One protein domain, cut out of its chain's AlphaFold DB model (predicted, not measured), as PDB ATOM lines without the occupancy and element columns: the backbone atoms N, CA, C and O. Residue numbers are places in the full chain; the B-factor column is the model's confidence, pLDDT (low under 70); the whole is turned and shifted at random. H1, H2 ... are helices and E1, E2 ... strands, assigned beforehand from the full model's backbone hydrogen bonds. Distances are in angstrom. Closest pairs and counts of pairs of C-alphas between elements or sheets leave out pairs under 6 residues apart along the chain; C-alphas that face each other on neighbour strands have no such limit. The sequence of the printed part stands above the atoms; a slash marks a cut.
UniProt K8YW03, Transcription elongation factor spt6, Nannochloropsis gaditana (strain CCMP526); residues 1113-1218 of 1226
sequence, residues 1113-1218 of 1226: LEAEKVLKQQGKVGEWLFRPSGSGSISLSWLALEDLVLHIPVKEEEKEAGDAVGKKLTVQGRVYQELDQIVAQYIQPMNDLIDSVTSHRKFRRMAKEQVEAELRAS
ATOM      1  N   LEU A1113      20.459 -89.076 109.776       85.00
ATOM      2  CA  LEU A1113      19.053 -88.713 110.021       85.00
ATOM      3  C   LEU A1113      18.068 -89.676 109.340       85.00
ATOM      4  O   LEU A1113      17.022 -90.012 109.887       85.00
ATOM      5  N   GLU A1114      18.387 -90.125 108.130       85.38
ATOM      6  CA  GLU A1114      17.609 -91.113 107.384       85.38
ATOM      7  C   GLU A1114      17.723 -92.498 108.015       85.38
ATOM      8  O   GLU A1114      16.715 -93.189 108.136       85.38
ATOM      9  N   ALA A1115      18.916 -92.885 108.476       85.56
ATOM     10  CA  ALA A1115      19.111 -94.122 109.224       85.56
ATOM     11  C   ALA A1115      18.281 -94.136 110.514       85.56
ATOM     12  O   ALA A1115      17.647 -95.148 110.807       85.56
ATOM     13  N   GLU A1116      18.214 -93.014 111.241       89.00
ATOM     14  CA  GLU A1116      17.324 -92.897 112.397       89.00
ATOM     15  C   GLU A1116      15.858 -93.105 112.023       89.00
ATOM     16  O   GLU A1116      15.157 -93.851 112.701       89.00
ATOM     17  N   LYS A1117      15.388 -92.473 110.940       87.12
ATOM     18  CA  LYS A1117      14.003 -92.630 110.474       87.12
ATOM     19  C   LYS A1117      13.696 -94.078 110.102       87.12
ATOM     20  O   LYS A1117      12.653 -94.582 110.498       87.12
ATOM     21  N   VAL A1118      14.598 -94.746 109.379       87.00
ATOM     22  CA  VAL A1118      14.432 -96.148 108.961       87.00
ATOM     23  C   VAL A1118      14.362 -97.074 110.174       87.00
ATOM     24  O   VAL A1118      13.462 -97.907 110.250       87.00
ATOM     25  N   LEU A1119      15.264 -96.903 111.142       88.50
ATOM     26  CA  LEU A1119      15.288 -97.723 112.353       88.50
ATOM     27  C   LEU A1119      14.055 -97.465 113.237       88.50
ATOM     28  O   LEU A1119      13.409 -98.412 113.679       88.50
ATOM     29  N   LYS A1120      13.658 -96.198 113.425       84.12
ATOM     30  CA  LYS A1120      12.456 -95.825 114.194       84.12
ATOM     31  C   LYS A1120      11.158 -96.308 113.531       84.12
ATOM     32  O   LYS A1120      10.250 -96.736 114.232       84.12
ATOM     33  N   GLN A1121      11.068 -96.300 112.197       84.50
ATOM     34  CA  GLN A1121       9.909 -96.829 111.456       84.50
ATOM     35  C   GLN A1121       9.772 -98.353 111.561       84.50
ATOM     36  O   GLN A1121       8.654 -98.863 111.547       84.50
ATOM     37  N   GLN A1122      10.889 -99.077 111.658       79.38
ATOM     38  CA  GLN A1122      10.884-100.530 111.861       79.38
ATOM     39  C   GLN A1122      10.463-100.916 113.288       79.38
ATOM     40  O   GLN A1122       9.957-102.017 113.494       79.38
ATOM     41  N   GLY A1123      10.621-100.006 114.257       69.69
ATOM     42  CA  GLY A1123       9.937-100.040 115.555       69.69
ATOM     43  C   GLY A1123      10.370-101.144 116.525       69.69
ATOM     44  O   GLY A1123       9.732-101.316 117.560       69.69
ATOM     45  N   LYS A1124      11.434-101.897 116.225       80.38
ATOM     46  CA  LYS A1124      11.919-102.999 117.064       80.38
ATOM     47  C   LYS A1124      13.283-102.661 117.666       80.38
ATOM     48  O   LYS A1124      14.259-102.475 116.946       80.38
ATOM     49  N   VAL A1125      13.345-102.578 118.996       82.00
ATOM     50  CA  VAL A1125      14.592-102.335 119.739       82.00
ATOM     51  C   VAL A1125      15.589-103.463 119.457       82.00
ATOM     52  O   VAL A1125      15.214-104.633 119.408       82.00
ATOM     53  N   GLY A1126      16.846-103.094 119.215       82.19
ATOM     54  CA  GLY A1126      17.934-104.003 118.859       82.19
ATOM     55  C   GLY A1126      18.225-104.122 117.358       82.19
ATOM     56  O   GLY A1126      19.213-104.758 116.982       82.19
ATOM     57  N   GLU A1127      17.415-103.494 116.500       87.81
ATOM     58  CA  GLU A1127      17.646-103.428 115.052       87.81
ATOM     59  C   GLU A1127      18.837-102.526 114.692       87.81
ATOM     60  O   GLU A1127      19.111-101.520 115.349       87.81
ATOM     61  N   TRP A1128      19.554-102.878 113.625       90.25
ATOM     62  CA  TRP A1128      20.796-102.215 113.226       90.25
ATOM     63  C   TRP A1128      20.975-102.185 111.703       90.25
ATOM     64  O   TRP A1128      20.372-102.976 110.976       90.25
ATOM     65  N   LEU A1129      21.809-101.262 111.220       91.44
ATOM     66  CA  LEU A1129      22.250-101.183 109.826       91.44
ATOM     67  C   LEU A1129      23.664-100.605 109.718       91.44
ATOM     68  O   LEU A1129      24.070 -99.779 110.543       91.44
ATOM     69  N   PHE A1130      24.389-100.978 108.665       90.56
ATOM     70  CA  PHE A1130      25.649-100.331 108.295       90.56
ATOM     71  C   PHE A1130      25.409 -99.273 107.217       90.56
ATOM     72  O   PHE A1130      24.604 -99.453 106.303       90.56
ATOM     73  N   ARG A1131      26.111 -98.145 107.322       89.19
ATOM     74  CA  ARG A1131      26.036 -97.045 106.356       89.19
ATOM     75  C   ARG A1131      27.394 -96.371 106.173       89.19
ATOM     76  O   ARG A1131      28.229 -96.428 107.078       89.19
ATOM     77  N   PRO A1132      27.618 -95.647 105.065       84.62
ATOM     78  CA  PRO A1132      28.779 -94.781 104.956       84.62
ATOM     79  C   PRO A1132      28.692 -93.607 105.949       84.62
ATOM     80  O   PRO A1132      27.638 -93.005 106.181       84.62
ATOM     81  N   SER A1133      29.830 -93.267 106.543       77.62
ATOM     82  CA  SER A1133      30.044 -92.066 107.345       77.62
ATOM     83  C   SER A1133      30.298 -90.854 106.445       77.62
ATOM     84  O   SER A1133      30.732 -90.985 105.298       77.62
ATOM     85  N   GLY A1134      30.076 -89.645 106.971       64.69
ATOM     86  CA  GLY A1134      30.341 -88.395 106.252       64.69
ATOM     87  C   GLY A1134      31.806 -88.219 105.824       64.69
ATOM     88  O   GLY A1134      32.062 -87.508 104.851       64.69
ATOM     89  N   SER A1135      32.719 -88.912 106.510       61.91
ATOM     90  CA  SER A1135      34.164 -88.992 106.265       61.91
ATOM     91  C   SER A1135      34.593 -90.132 105.326       61.91
ATOM     92  O   SER A1135      35.777 -90.252 105.032       61.91
ATOM     93  N   GLY A1136      33.667 -90.980 104.857       64.69
ATOM     94  CA  GLY A1136      33.961 -92.103 103.953       64.69
ATOM     95  C   GLY A1136      34.260 -93.460 104.617       64.69
ATOM     96  O   GLY A1136      34.413 -94.446 103.897       64.69
ATOM     97  N   SER A1137      34.294 -93.543 105.953       77.75
ATOM     98  CA  SER A1137      34.402 -94.805 106.716       77.75
ATOM     99  C   SER A1137      33.044 -95.500 106.919       77.75
ATOM    100  O   SER A1137      32.002 -94.914 106.621       77.75
ATOM    101  N   ILE A1138      33.020 -96.735 107.428       87.88
ATOM    102  CA  ILE A1138      31.773 -97.425 107.811       87.88
ATOM    103  C   ILE A1138      31.248 -96.877 109.153       87.88
ATOM    104  O   ILE A1138      32.007 -96.577 110.074       87.88
ATOM    105  N   SER A1139      29.930 -96.727 109.283       89.38
ATOM    106  CA  SER A1139      29.260 -96.395 110.542       89.38
ATOM    107  C   SER A1139      28.099 -97.352 110.790       89.38
ATOM    108  O   SER A1139      27.235 -97.537 109.934       89.38
ATOM    109  N   LEU A1140      28.080 -97.935 111.986       91.44
ATOM    110  CA  LEU A1140      27.006 -98.772 112.500       91.44
ATOM    111  C   LEU A1140      25.936 -97.877 113.132       91.44
ATOM    112  O   LEU A1140      26.233 -97.102 114.038       91.44
ATOM    113  N   SER A1141      24.697 -97.963 112.655       92.38
ATOM    114  CA  SER A1141      23.544 -97.311 113.286       92.38
ATOM    115  C   SER A1141      22.670 -98.375 113.941       92.38
ATOM    116  O   SER A1141      22.254 -99.309 113.262       92.38
ATOM    117  N   TRP A1142      22.415 -98.249 115.239       91.81
ATOM    118  CA  TRP A1142      21.760 -99.273 116.056       91.81
ATOM    119  C   TRP A1142      20.695 -98.643 116.959       91.81
ATOM    120  O   TRP A1142      20.965 -97.669 117.662       91.81
ATOM    121  N   LEU A1143      19.471 -99.173 116.917       90.56
ATOM    122  CA  LEU A1143      18.355 -98.730 117.749       90.56
ATOM    123  C   LEU A1143      18.455 -99.385 119.129       90.56
ATOM    124  O   LEU A1143      17.941-100.480 119.348       90.56
ATOM    125  N   ALA A1144      19.127 -98.706 120.054       84.31
ATOM    126  CA  ALA A1144      19.360 -99.207 121.403       84.31
ATOM    127  C   ALA A1144      18.100 -99.133 122.285       84.31
ATOM    128  O   ALA A1144      17.902 -99.986 123.139       84.31
ATOM    129  N   LEU A1145      17.236 -98.130 122.089       80.94
ATOM    130  CA  LEU A1145      15.926 -97.987 122.748       80.94
ATOM    131  C   LEU A1145      14.934 -97.348 121.764       80.94
ATOM    132  O   LEU A1145      15.364 -96.767 120.774       80.94
ATOM    133  N   GLU A1146      13.627 -97.391 122.049       77.44
ATOM    134  CA  GLU A1146      12.556 -96.882 121.160       77.44
ATOM    135  C   GLU A1146      12.809 -95.456 120.624       77.44
ATOM    136  O   GLU A1146      12.579 -95.197 119.445       77.44
ATOM    137  N   ASP A1147      13.388 -94.570 121.445       78.75
ATOM    138  CA  ASP A1147      13.696 -93.181 121.074       78.75
ATOM    139  C   ASP A1147      15.200 -92.893 120.885       78.75
ATOM    140  O   ASP A1147      15.577 -91.760 120.575       78.75
ATOM    141  N   LEU A1148      16.079 -93.893 121.054       84.44
ATOM    142  CA  LEU A1148      17.537 -93.714 121.048       84.44
ATOM    143  C   LEU A1148      18.208 -94.569 119.971       84.44
ATOM    144  O   LEU A1148      18.340 -95.787 120.105       84.44
ATOM    145  N   VAL A1149      18.718 -93.896 118.941       88.25
ATOM    146  CA  VAL A1149      19.568 -94.498 117.909       88.25
ATOM    147  C   VAL A1149      21.013 -94.102 118.179       88.25
ATOM    148  O   VAL A1149      21.338 -92.922 118.290       88.25
ATOM    149  N   LEU A1150      21.892 -95.092 118.287       88.88
ATOM    150  CA  LEU A1150      23.324 -94.893 118.452       88.88
ATOM    151  C   LEU A1150      24.019 -95.001 117.097       88.88
ATOM    152  O   LEU A1150      23.778 -95.935 116.333       88.88
ATOM    153  N   HIS A1151      24.916 -94.057 116.816       90.25
ATOM    154  CA  HIS A1151      25.765 -94.069 115.628       90.25
ATOM    155  C   HIS A1151      27.213 -94.311 116.041       90.25
ATOM    156  O   HIS A1151      27.875 -93.423 116.575       90.25
ATOM    157  N   ILE A1152      27.706 -95.518 115.791       89.81
ATOM    158  CA  ILE A1152      29.034 -95.954 116.200       89.81
ATOM    159  C   ILE A1152      29.941 -95.963 114.961       89.81
ATOM    160  O   ILE A1152      29.600 -96.597 113.956       89.81
ATOM    161  N   PRO A1153      31.068 -95.231 114.960       87.94
ATOM    162  CA  PRO A1153      32.026 -95.300 113.863       87.94
ATOM    163  C   PRO A1153      32.755 -96.650 113.891       87.94
ATOM    164  O   PRO A1153      33.231 -97.079 114.942       87.94
ATOM    165  N   VAL A1154      32.860 -97.301 112.733       88.44
ATOM    166  CA  VAL A1154      33.673 -98.507 112.537       88.44
ATOM    167  C   VAL A1154      34.970 -98.063 111.872       88.44
ATOM    168  O   VAL A1154      34.954 -97.505 110.771       88.44
ATOM    169  N   LYS A1155      36.097 -98.238 112.565       85.62
ATOM    170  CA  LYS A1155      37.417 -97.908 112.020       85.62
ATOM    171  C   LYS A1155      37.915 -99.092 111.201       85.62
ATOM    172  O   LYS A1155      37.815-100.222 111.655       85.62
ATOM    173  N   GLU A1156      38.447 -98.830 110.018       84.56
ATOM    174  CA  GLU A1156      38.933 -99.867 109.108       84.56
ATOM    175  C   GLU A1156      40.440 -99.711 108.936       84.56
ATOM    176  O   GLU A1156      40.925 -98.624 108.624       84.56
ATOM    177  N   GLU A1157      41.168-100.796 109.154       78.94
ATOM    178  CA  GLU A1157      42.615-100.909 109.030       78.94
ATOM    179  C   GLU A1157      42.932-101.987 107.970       78.94
ATOM    180  O   GLU A1157      42.082-102.821 107.645       78.94
ATOM    181  N   GLU A1158      44.128-101.932 107.373       77.19
ATOM    182  CA  GLU A1158      44.578-102.873 106.323       77.19
ATOM    183  C   GLU A1158      43.659-102.927 105.086       77.19
ATOM    184  O   GLU A1158      43.237-103.984 104.610       77.19
ATOM    185  N   LYS A1159      43.319-101.748 104.557       72.62
ATOM    186  CA  LYS A1159      42.451-101.614 103.386       72.62
ATOM    187  C   LYS A1159      43.240-101.764 102.080       72.62
ATOM    188  O   LYS A1159      44.060-100.908 101.750       72.62
ATOM    189  N   GLU A1160      42.931-102.794 101.295       58.91
ATOM    190  CA  GLU A1160      43.365-102.875  99.894       58.91
ATOM    191  C   GLU A1160      42.673-101.763  99.079       58.91
ATOM    192  O   GLU A1160      41.493-101.464  99.279       58.91
ATOM    193  N   ALA A1161      43.412-101.077  98.203       55.94
ATOM    194  CA  ALA A1161      42.923 -99.883  97.511       55.94
ATOM    195  C   ALA A1161      41.609-100.153  96.737       55.94
ATOM    196  O   ALA A1161      41.587-100.937  95.793       55.94
ATOM    197  N   GLY A1162      40.508 -99.482  97.112       64.88
ATOM    198  CA  GLY A1162      39.191 -99.661  96.482       64.88
ATOM    199  C   GLY A1162      37.994 -99.469  97.427       64.88
ATOM    200  O   GLY A1162      38.102 -98.817  98.469       64.88
ATOM    201  N   ASP A1163      36.838-100.027  97.049       64.38
ATOM    202  CA  ASP A1163      35.597-100.024  97.850       64.38
ATOM    203  C   ASP A1163      35.513-101.200  98.852       64.38
ATOM    204  O   ASP A1163      34.607-101.222  99.687       64.38
ATOM    205  N   ALA A1164      36.486-102.122  98.827       69.06
ATOM    206  CA  ALA A1164      36.569-103.287  99.709       69.06
ATOM    207  C   ALA A1164      36.594-102.905 101.201       69.06
ATOM    208  O   ALA A1164      37.120-101.851 101.576       69.06
ATOM    209  N   VAL A1165      35.988-103.743 102.044       75.81
ATOM    210  CA  VAL A1165      36.035-103.641 103.515       75.81
ATOM    211  C   VAL A1165      37.454-103.969 103.990       75.81
ATOM    212  O   VAL A1165      38.102-104.841 103.417       75.81
ATOM    213  N   GLY A1166      37.973-103.223 104.973       78.94
ATOM    214  CA  GLY A1166      39.307-103.493 105.529       78.94
ATOM    215  C   GLY A1166      39.365-104.860 106.217       78.94
ATOM    216  O   GLY A1166      38.368-105.289 106.793       78.94
ATOM    217  N   LYS A1167      40.527-105.530 106.186       80.75
ATOM    218  CA  LYS A1167      40.715-106.850 106.828       80.75
ATOM    219  C   LYS A1167      40.627-106.790 108.358       80.75
ATOM    220  O   LYS A1167      40.443-107.815 109.008       80.75
ATOM    221  N   LYS A1168      40.747-105.587 108.926       83.56
ATOM    222  CA  LYS A1168      40.685-105.329 110.361       83.56
ATOM    223  C   LYS A1168      39.706-104.190 110.654       83.56
ATOM    224  O   LYS A1168      39.903-103.053 110.226       83.56
ATOM    225  N   LEU A1169      38.639-104.493 111.384       87.25
ATOM    226  CA  LEU A1169      37.544-103.590 111.735       87.25
ATOM    227  C   LEU A1169      37.529-103.354 113.242       87.25
ATOM    228  O   LEU A1169      37.399-104.293 114.014       87.25
ATOM    229  N   THR A1170      37.602-102.106 113.689       86.06
ATOM    230  CA  THR A1170      37.655-101.780 115.118       86.06
ATOM    231  C   THR A1170      36.418-100.997 115.541       86.06
ATOM    232  O   THR A1170      36.141 -99.914 115.016       86.06
ATOM    233  N   VAL A1171      35.690-101.515 116.537       84.56
ATOM    234  CA  VAL A1171      34.516-100.867 117.150       84.56
ATOM    235  C   VAL A1171      34.742-100.739 118.652       84.56
ATOM    236  O   VAL A1171      34.926-101.736 119.345       84.56
ATOM    237  N   GLN A1172      34.766 -99.501 119.164       80.31
ATOM    238  CA  GLN A1172      35.005 -99.182 120.585       80.31
ATOM    239  C   GLN A1172      36.284 -99.807 121.192       80.31
ATOM    240  O   GLN A1172      36.449 -99.844 122.405       80.31
ATOM    241  N   GLY A1173      37.251-100.220 120.363       76.69
ATOM    242  CA  GLY A1173      38.521-100.838 120.789       76.69
ATOM    243  C   GLY A1173      38.590-102.341 120.645       76.69
ATOM    244  O   GLY A1173      39.669-102.894 120.732       76.69
ATOM    245  N   ARG A1174      37.473-102.997 120.334       80.69
ATOM    246  CA  ARG A1174      37.492-104.408 119.961       80.69
ATOM    247  C   ARG A1174      37.741-104.535 118.469       80.69
ATOM    248  O   ARG A1174      37.153-103.780 117.689       80.69
ATOM    249  N   VAL A1175      38.605-105.474 118.107       86.12
ATOM    250  CA  VAL A1175      38.983-105.779 116.728       86.12
ATOM    251  C   VAL A1175      38.136-106.943 116.212       86.12
ATOM    252  O   VAL A1175      37.939-107.936 116.906       86.12
ATOM    253  N   TYR A1176      37.650-106.808 114.988       87.81
ATOM    254  CA  TYR A1176      36.808-107.751 114.261       87.81
ATOM    255  C   TYR A1176      37.372-107.919 112.847       87.81
ATOM    256  O   TYR A1176      37.999-107.004 112.317       87.81
ATOM    257  N   GLN A1177      37.164-109.079 112.234       81.69
ATOM    258  CA  GLN A1177      37.641-109.372 110.877       81.69
ATOM    259  C   GLN A1177      36.541-109.164 109.828       81.69
ATOM    260  O   GLN A1177      36.828-108.791 108.695       81.69
ATOM    261  N   GLU A1178      35.275-109.331 110.219       85.25
ATOM    262  CA  GLU A1178      34.108-109.221 109.338       85.25
ATOM    263  C   GLU A1178      32.982-108.411 109.997       85.25
ATOM    264  O   GLU A1178      32.889-108.317 111.226       85.25
ATOM    265  N   LEU A1179      32.100-107.823 109.180       86.25
ATOM    266  CA  LEU A1179      30.955-107.044 109.666       86.25
ATOM    267  C   LEU A1179      29.968-107.912 110.465       86.25
ATOM    268  O   LEU A1179      29.507-107.487 111.527       86.25
ATOM    269  N   ASP A1180      29.736-109.156 110.042       84.31
ATOM    270  CA  ASP A1180      28.875-110.115 110.750       84.31
ATOM    271  C   ASP A1180      29.416-110.483 112.138       84.31
ATOM    272  O   ASP A1180      28.654-110.687 113.091       84.31
ATOM    273  N   GLN A1181      30.741-110.490 112.301       86.88
ATOM    274  CA  GLN A1181      31.371-110.733 113.595       86.88
ATOM    275  C   GLN A1181      31.043-109.613 114.595       86.88
ATOM    276  O   GLN A1181      30.787-109.895 115.769       86.88
ATOM    277  N   ILE A1182      30.982-108.354 114.139       87.00
ATOM    278  CA  ILE A1182      30.551-107.213 114.965       87.00
ATOM    279  C   ILE A1182      29.108-107.432 115.423       87.00
ATOM    280  O   ILE A1182      28.777-107.219 116.588       87.00
ATOM    281  N   VAL A1183      28.232-107.907 114.544       83.81
ATOM    282  CA  VAL A1183      26.831-108.157 114.902       83.81
ATOM    283  C   VAL A1183      26.731-109.217 115.998       83.81
ATOM    284  O   VAL A1183      26.093-108.983 117.027       83.81
ATOM    285  N   ALA A1184      27.394-110.357 115.810       84.00
ATOM    286  CA  ALA A1184      27.312-111.484 116.731       84.00
ATOM    287  C   ALA A1184      27.986-111.215 118.087       84.00
ATOM    288  O   ALA A1184      27.478-111.645 119.118       84.00
ATOM    289  N   GLN A1185      29.121-110.509 118.103       84.75
ATOM    290  CA  GLN A1185      29.959-110.357 119.301       84.75
ATOM    291  C   GLN A1185      29.828-108.987 119.983       84.75
ATOM    292  O   GLN A1185      30.227-108.839 121.140       84.75
ATOM    293  N   TYR A1186      29.270-107.988 119.295       86.44
ATOM    294  CA  TYR A1186      29.045-106.650 119.845       86.44
ATOM    295  C   TYR A1186      27.559-106.329 119.986       86.44
ATOM    296  O   TYR A1186      27.127-105.979 121.078       86.44
ATOM    297  N   ILE A1187      26.758-106.474 118.927       87.19
ATOM    298  CA  ILE A1187      25.354-106.030 118.960       87.19
ATOM    299  C   ILE A1187      24.488-106.970 119.804       87.19
ATOM    300  O   ILE A1187      23.771-106.493 120.680       87.19
ATOM    301  N   GLN A1188      24.571-108.288 119.591       86.31
ATOM    302  CA  GLN A1188      23.731-109.247 120.328       86.31
ATOM    303  C   GLN A1188      23.962-109.207 121.851       86.31
ATOM    304  O   GLN A1188      22.993-108.993 122.578       86.31
ATOM    305  N   PRO A1189      25.208-109.263 122.368       89.19
ATOM    306  CA  PRO A1189      25.432-109.180 123.813       89.19
ATOM    307  C   PRO A1189      25.004-107.834 124.409       89.19
ATOM    308  O   PRO A1189      24.613-107.754 125.571       89.19
ATOM    309  N   MET A1190      25.083-106.753 123.628       86.56
ATOM    310  CA  MET A1190      24.644-105.433 124.072       86.56
ATOM    311  C   MET A1190      23.117-105.309 124.097       86.56
ATOM    312  O   MET A1190      22.590-104.677 125.011       86.56
ATOM    313  N   ASN A1191      22.407-105.942 123.159       88.44
ATOM    314  CA  ASN A1191      20.950-106.081 123.216       88.44
ATOM    315  C   ASN A1191      20.531-106.849 124.479       88.44
ATOM    316  O   ASN A1191      19.689-106.355 125.224       88.44
ATOM    317  N   ASP A1192      21.189-107.972 124.791       86.50
ATOM    318  CA  ASP A1192      20.906-108.758 126.004       86.50
ATOM    319  C   ASP A1192      21.110-107.935 127.290       86.50
ATOM    320  O   ASP A1192      20.323-108.009 128.238       86.50
ATOM    321  N   LEU A1193      22.160-107.106 127.331       87.12
ATOM    322  CA  LEU A1193      22.421-106.199 128.452       87.12
ATOM    323  C   LEU A1193      21.363-105.096 128.562       87.12
ATOM    324  O   LEU A1193      20.921-104.782 129.668       87.12
ATOM    325  N   ILE A1194      20.944-104.510 127.439       86.31
ATOM    326  CA  ILE A1194      19.879-103.503 127.421       86.31
ATOM    327  C   ILE A1194      18.561-104.117 127.892       86.31
ATOM    328  O   ILE A1194      17.882-103.518 128.730       86.31
ATOM    329  N   ASP A1195      18.228-105.322 127.446       84.69
ATOM    330  CA  ASP A1195      17.046-106.052 127.900       84.69
ATOM    331  C   ASP A1195      17.136-106.372 129.400       84.69
ATOM    332  O   ASP A1195      16.171-106.181 130.143       84.69
ATOM    333  N   SER A1196      18.316-106.743 129.910       86.00
ATOM    334  CA  SER A1196      18.537-106.937 131.348       86.00
ATOM    335  C   SER A1196      18.381-105.646 132.165       86.00
ATOM    336  O   SER A1196      17.887-105.693 133.295       86.00
ATOM    337  N   VAL A1197      18.816-104.495 131.645       86.31
ATOM    338  CA  VAL A1197      18.706-103.202 132.341       86.31
ATOM    339  C   VAL A1197      17.272-102.686 132.301       86.31
ATOM    340  O   VAL A1197      16.759-102.215 133.316       86.31
ATOM    341  N   THR A1198      16.607-102.795 131.153       83.00
ATOM    342  CA  THR A1198      15.235-102.312 130.961       83.00
ATOM    343  C   THR A1198      14.203-103.179 131.680       83.00
ATOM    344  O   THR A1198      13.224-102.643 132.199       83.00
ATOM    345  N   SER A1199      14.441-104.489 131.798       84.19
ATOM    346  CA  SER A1199      13.606-105.406 132.590       84.19
ATOM    347  C   SER A1199      13.799-105.266 134.105       84.19
ATOM    348  O   SER A1199      13.001-105.785 134.893       84.19
ATOM    349  N   HIS A1200      14.830-104.545 134.559       88.19
ATOM    350  CA  HIS A1200      15.070-104.366 135.983       88.19
ATOM    351  C   HIS A1200      13.975-103.500 136.627       88.19
ATOM    352  O   HIS A1200      13.727-102.364 136.236       88.19
ATOM    353  N   ARG A1201      13.384-103.986 137.726       84.81
ATOM    354  CA  ARG A1201      12.274-103.337 138.463       84.81
ATOM    355  C   ARG A1201      12.481-101.868 138.868       84.81
ATOM    356  O   ARG A1201      11.512-101.188 139.192       84.81
ATOM    357  N   LYS A1202      13.731-101.399 138.951       83.62
ATOM    358  CA  LYS A1202      14.069-100.006 139.313       83.62
ATOM    359  C   LYS A1202      14.350 -99.109 138.104       83.62
ATOM    360  O   LYS A1202      14.642 -97.935 138.296       83.62
ATOM    361  N   PHE A1203      14.312 -99.642 136.887       85.56
ATOM    362  CA  PHE A1203      14.502 -98.846 135.685       85.56
ATOM    363  C   PHE A1203      13.319 -97.883 135.498       85.56
ATOM    364  O   PHE A1203      12.155 -98.264 135.638       85.56
ATOM    365  N   ARG A1204      13.619 -96.612 135.220       82.38
ATOM    366  CA  ARG A1204      12.640 -95.540 134.996       82.38
ATOM    367  C   ARG A1204      13.027 -94.779 133.729       82.38
ATOM    368  O   ARG A1204      14.165 -94.337 133.613       82.38
ATOM    369  N   ARG A1205      12.085 -94.611 132.796       75.88
ATOM    370  CA  ARG A1205      12.276 -93.860 131.540       75.88
ATOM    371  C   ARG A1205      11.912 -92.385 131.743       75.88
ATOM    372  O   ARG A1205      10.809 -91.973 131.407       75.88
ATOM    373  N   MET A1206      12.800 -91.614 132.369       81.88
ATOM    374  CA  MET A1206      12.578 -90.195 132.690       81.88
ATOM    375  C   MET A1206      13.881 -89.391 132.576       81.88
ATOM    376  O   MET A1206      14.971 -89.961 132.642       81.88
ATOM    377  N   ALA A1207      13.779 -88.064 132.438       77.81
ATOM    378  CA  ALA A1207      14.946 -87.181 132.448       77.81
ATOM    379  C   ALA A1207      15.645 -87.195 133.821       77.81
ATOM    380  O   ALA A1207      14.992 -87.343 134.858       77.81
ATOM    381  N   LYS A1208      16.970 -86.993 133.841       80.44
ATOM    382  CA  LYS A1208      17.801 -87.059 135.062       80.44
ATOM    383  C   LYS A1208      17.240 -86.211 136.210       80.44
ATOM    384  O   LYS A1208      17.156 -86.683 137.339       80.44
ATOM    385  N   GLU A1209      16.806 -84.992 135.911       84.81
ATOM    386  CA  GLU A1209      16.251 -84.049 136.889       84.81
ATOM    387  C   GLU A1209      14.975 -84.579 137.558       84.81
ATOM    388  O   GLU A1209      14.786 -84.431 138.766       84.81
ATOM    389  N   GLN A1210      14.124 -85.256 136.787       81.81
ATOM    390  CA  GLN A1210      12.879 -85.839 137.280       81.81
ATOM    391  C   GLN A1210      13.149 -87.081 138.136       81.81
ATOM    392  O   GLN A1210      12.546 -87.233 139.198       81.81
ATOM    393  N   VAL A1211      14.103 -87.925 137.725       85.06
ATOM    394  CA  VAL A1211      14.550 -89.081 138.518       85.06
ATOM    395  C   VAL A1211      15.157 -88.621 139.843       85.06
ATOM    396  O   VAL A1211      14.835 -89.172 140.893       85.06
ATOM    397  N   GLU A1212      15.993 -87.580 139.838       84.19
ATOM    398  CA  GLU A1212      16.549 -87.009 141.067       84.19
ATOM    399  C   GLU A1212      15.467 -86.422 141.980       84.19
ATOM    400  O   GLU A1212      15.542 -86.580 143.201       84.19
ATOM    401  N   ALA A1213      14.454 -85.761 141.418       84.00
ATOM    402  CA  ALA A1213      13.325 -85.246 142.183       84.00
ATOM    403  C   ALA A1213      12.517 -86.380 142.837       84.00
ATOM    404  O   ALA A1213      12.207 -86.300 144.030       84.00
ATOM    405  N   GLU A1214      12.239 -87.462 142.106       82.88
ATOM    406  CA  GLU A1214      11.534 -88.637 142.629       82.88
ATOM    407  C   GLU A1214      12.371 -89.375 143.684       82.88
ATOM    408  O   GLU A1214      11.852 -89.742 144.739       82.88
ATOM    409  N   LEU A1215      13.684 -89.512 143.473       84.44
ATOM    410  CA  LEU A1215      14.609 -90.082 144.456       84.44
ATOM    411  C   LEU A1215      14.667 -89.238 145.733       84.44
ATOM    412  O   LEU A1215      14.573 -89.789 146.832       84.44
ATOM    413  N   ARG A1216      14.756 -87.904 145.620       84.62
ATOM    414  CA  ARG A1216      14.707 -86.989 146.776       84.62
ATOM    415  C   ARG A1216      13.368 -87.104 147.509       84.62
ATOM    416  O   ARG A1216      13.356 -87.172 148.738       84.62
ATOM    417  N   ALA A1217      12.253 -87.187 146.785       83.06
ATOM    418  CA  ALA A1217      10.924 -87.360 147.369       83.06
ATOM    419  C   ALA A1217      10.757 -88.726 148.064       83.06
ATOM    420  O   ALA A1217      10.253 -88.793 149.187       83.06
ATOM    421  N   SER A1218      11.230 -89.809 147.441       79.62
ATOM    422  CA  SER A1218      11.190 -91.167 147.993       79.62
ATOM    423  C   SER A1218      12.091 -91.302 149.220       79.62
ATOM    424  O   SER A1218      11.678 -91.883 150.223       79.62
TER     425      SER A1218
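This is residues 1113 to 1218 of the 1226 residues of the protein "Transcription elongation factor spt6" of Nannochloropsis gaditana (strain CCMP526) (UniProt K8YW03). What does the model look like? A strongly twisted sheet of five strands has the short helix H1 packed on one face and the long helix H2 on the other, and residues 1199 to 1218, with H3, stick out as a tail that adds to the length. What is the order? The printed part has 106 residues with three named helices and five named strands, H1 E1 E2 E3 E4 E5 H2 H3, in class mixed; the sheet runs E1 E2 E3 E4 E5, all antiparallel. How compact is it? It is loose, with a radius of gyration of the C-alphas of 17.1 A and spans of 60 by 26 by 22 A.

Where does it begin? H1, residues 1113 to 1122, begins with C-alpha 1113 at (19.053, -88.713, 110.021) and is 14.5 A long. Which strands follow? E1 is residues 1128 to 1132, E2 1138 to 1145 at 21.8 A, E3 1148 to 1157 at 28.7 A, E4 1168 to 1171 and E5 1174 to 1176. Which helices close it? H2, residues 1179 to 1198, is 26.9 A long with a kink of 26 degrees near residue 1187; H3, residues 1208 to 1218, is 15.1 A long and ends with C-alpha 1218 at (11.190, -91.167, 147.993).

Where is H1? It is on the sheet, over E2 at a height of 8.4 A, with Leu 1119 and Leu 1143 their closest C-alphas at 6.3 A. How do the strands pair? They form a meander, each the antiparallel neighbour of the one before: N 1129 and O 1141 at 2.9 A, N 1140 and O 1152 at 2.8 A, N 1155 and O 1170 at 3.0 A, and N 1169 and O 1176 at 2.8 A are within hydrogen-bond range. And H2 and H3? H2 is on the sheet, its C-alpha of Ile 1182 closest to that of Tyr 1176 in E5, 6.3 A; H3 is not on it and is apart from H2. Every O i to N i+4 pair is within hydrogen-bond range in H1 and H3, and 14 of 16 in H2.

How large is it? The two C-alphas farthest apart, those of Ala 1161 and Ala 1217, are 60.6 A apart. Is anything cut or uncertain? The printed part has no cut and no long link; pLDDT is under 70 at residue 1123, residues 1134 to 1136 and residues 1160 to 1164.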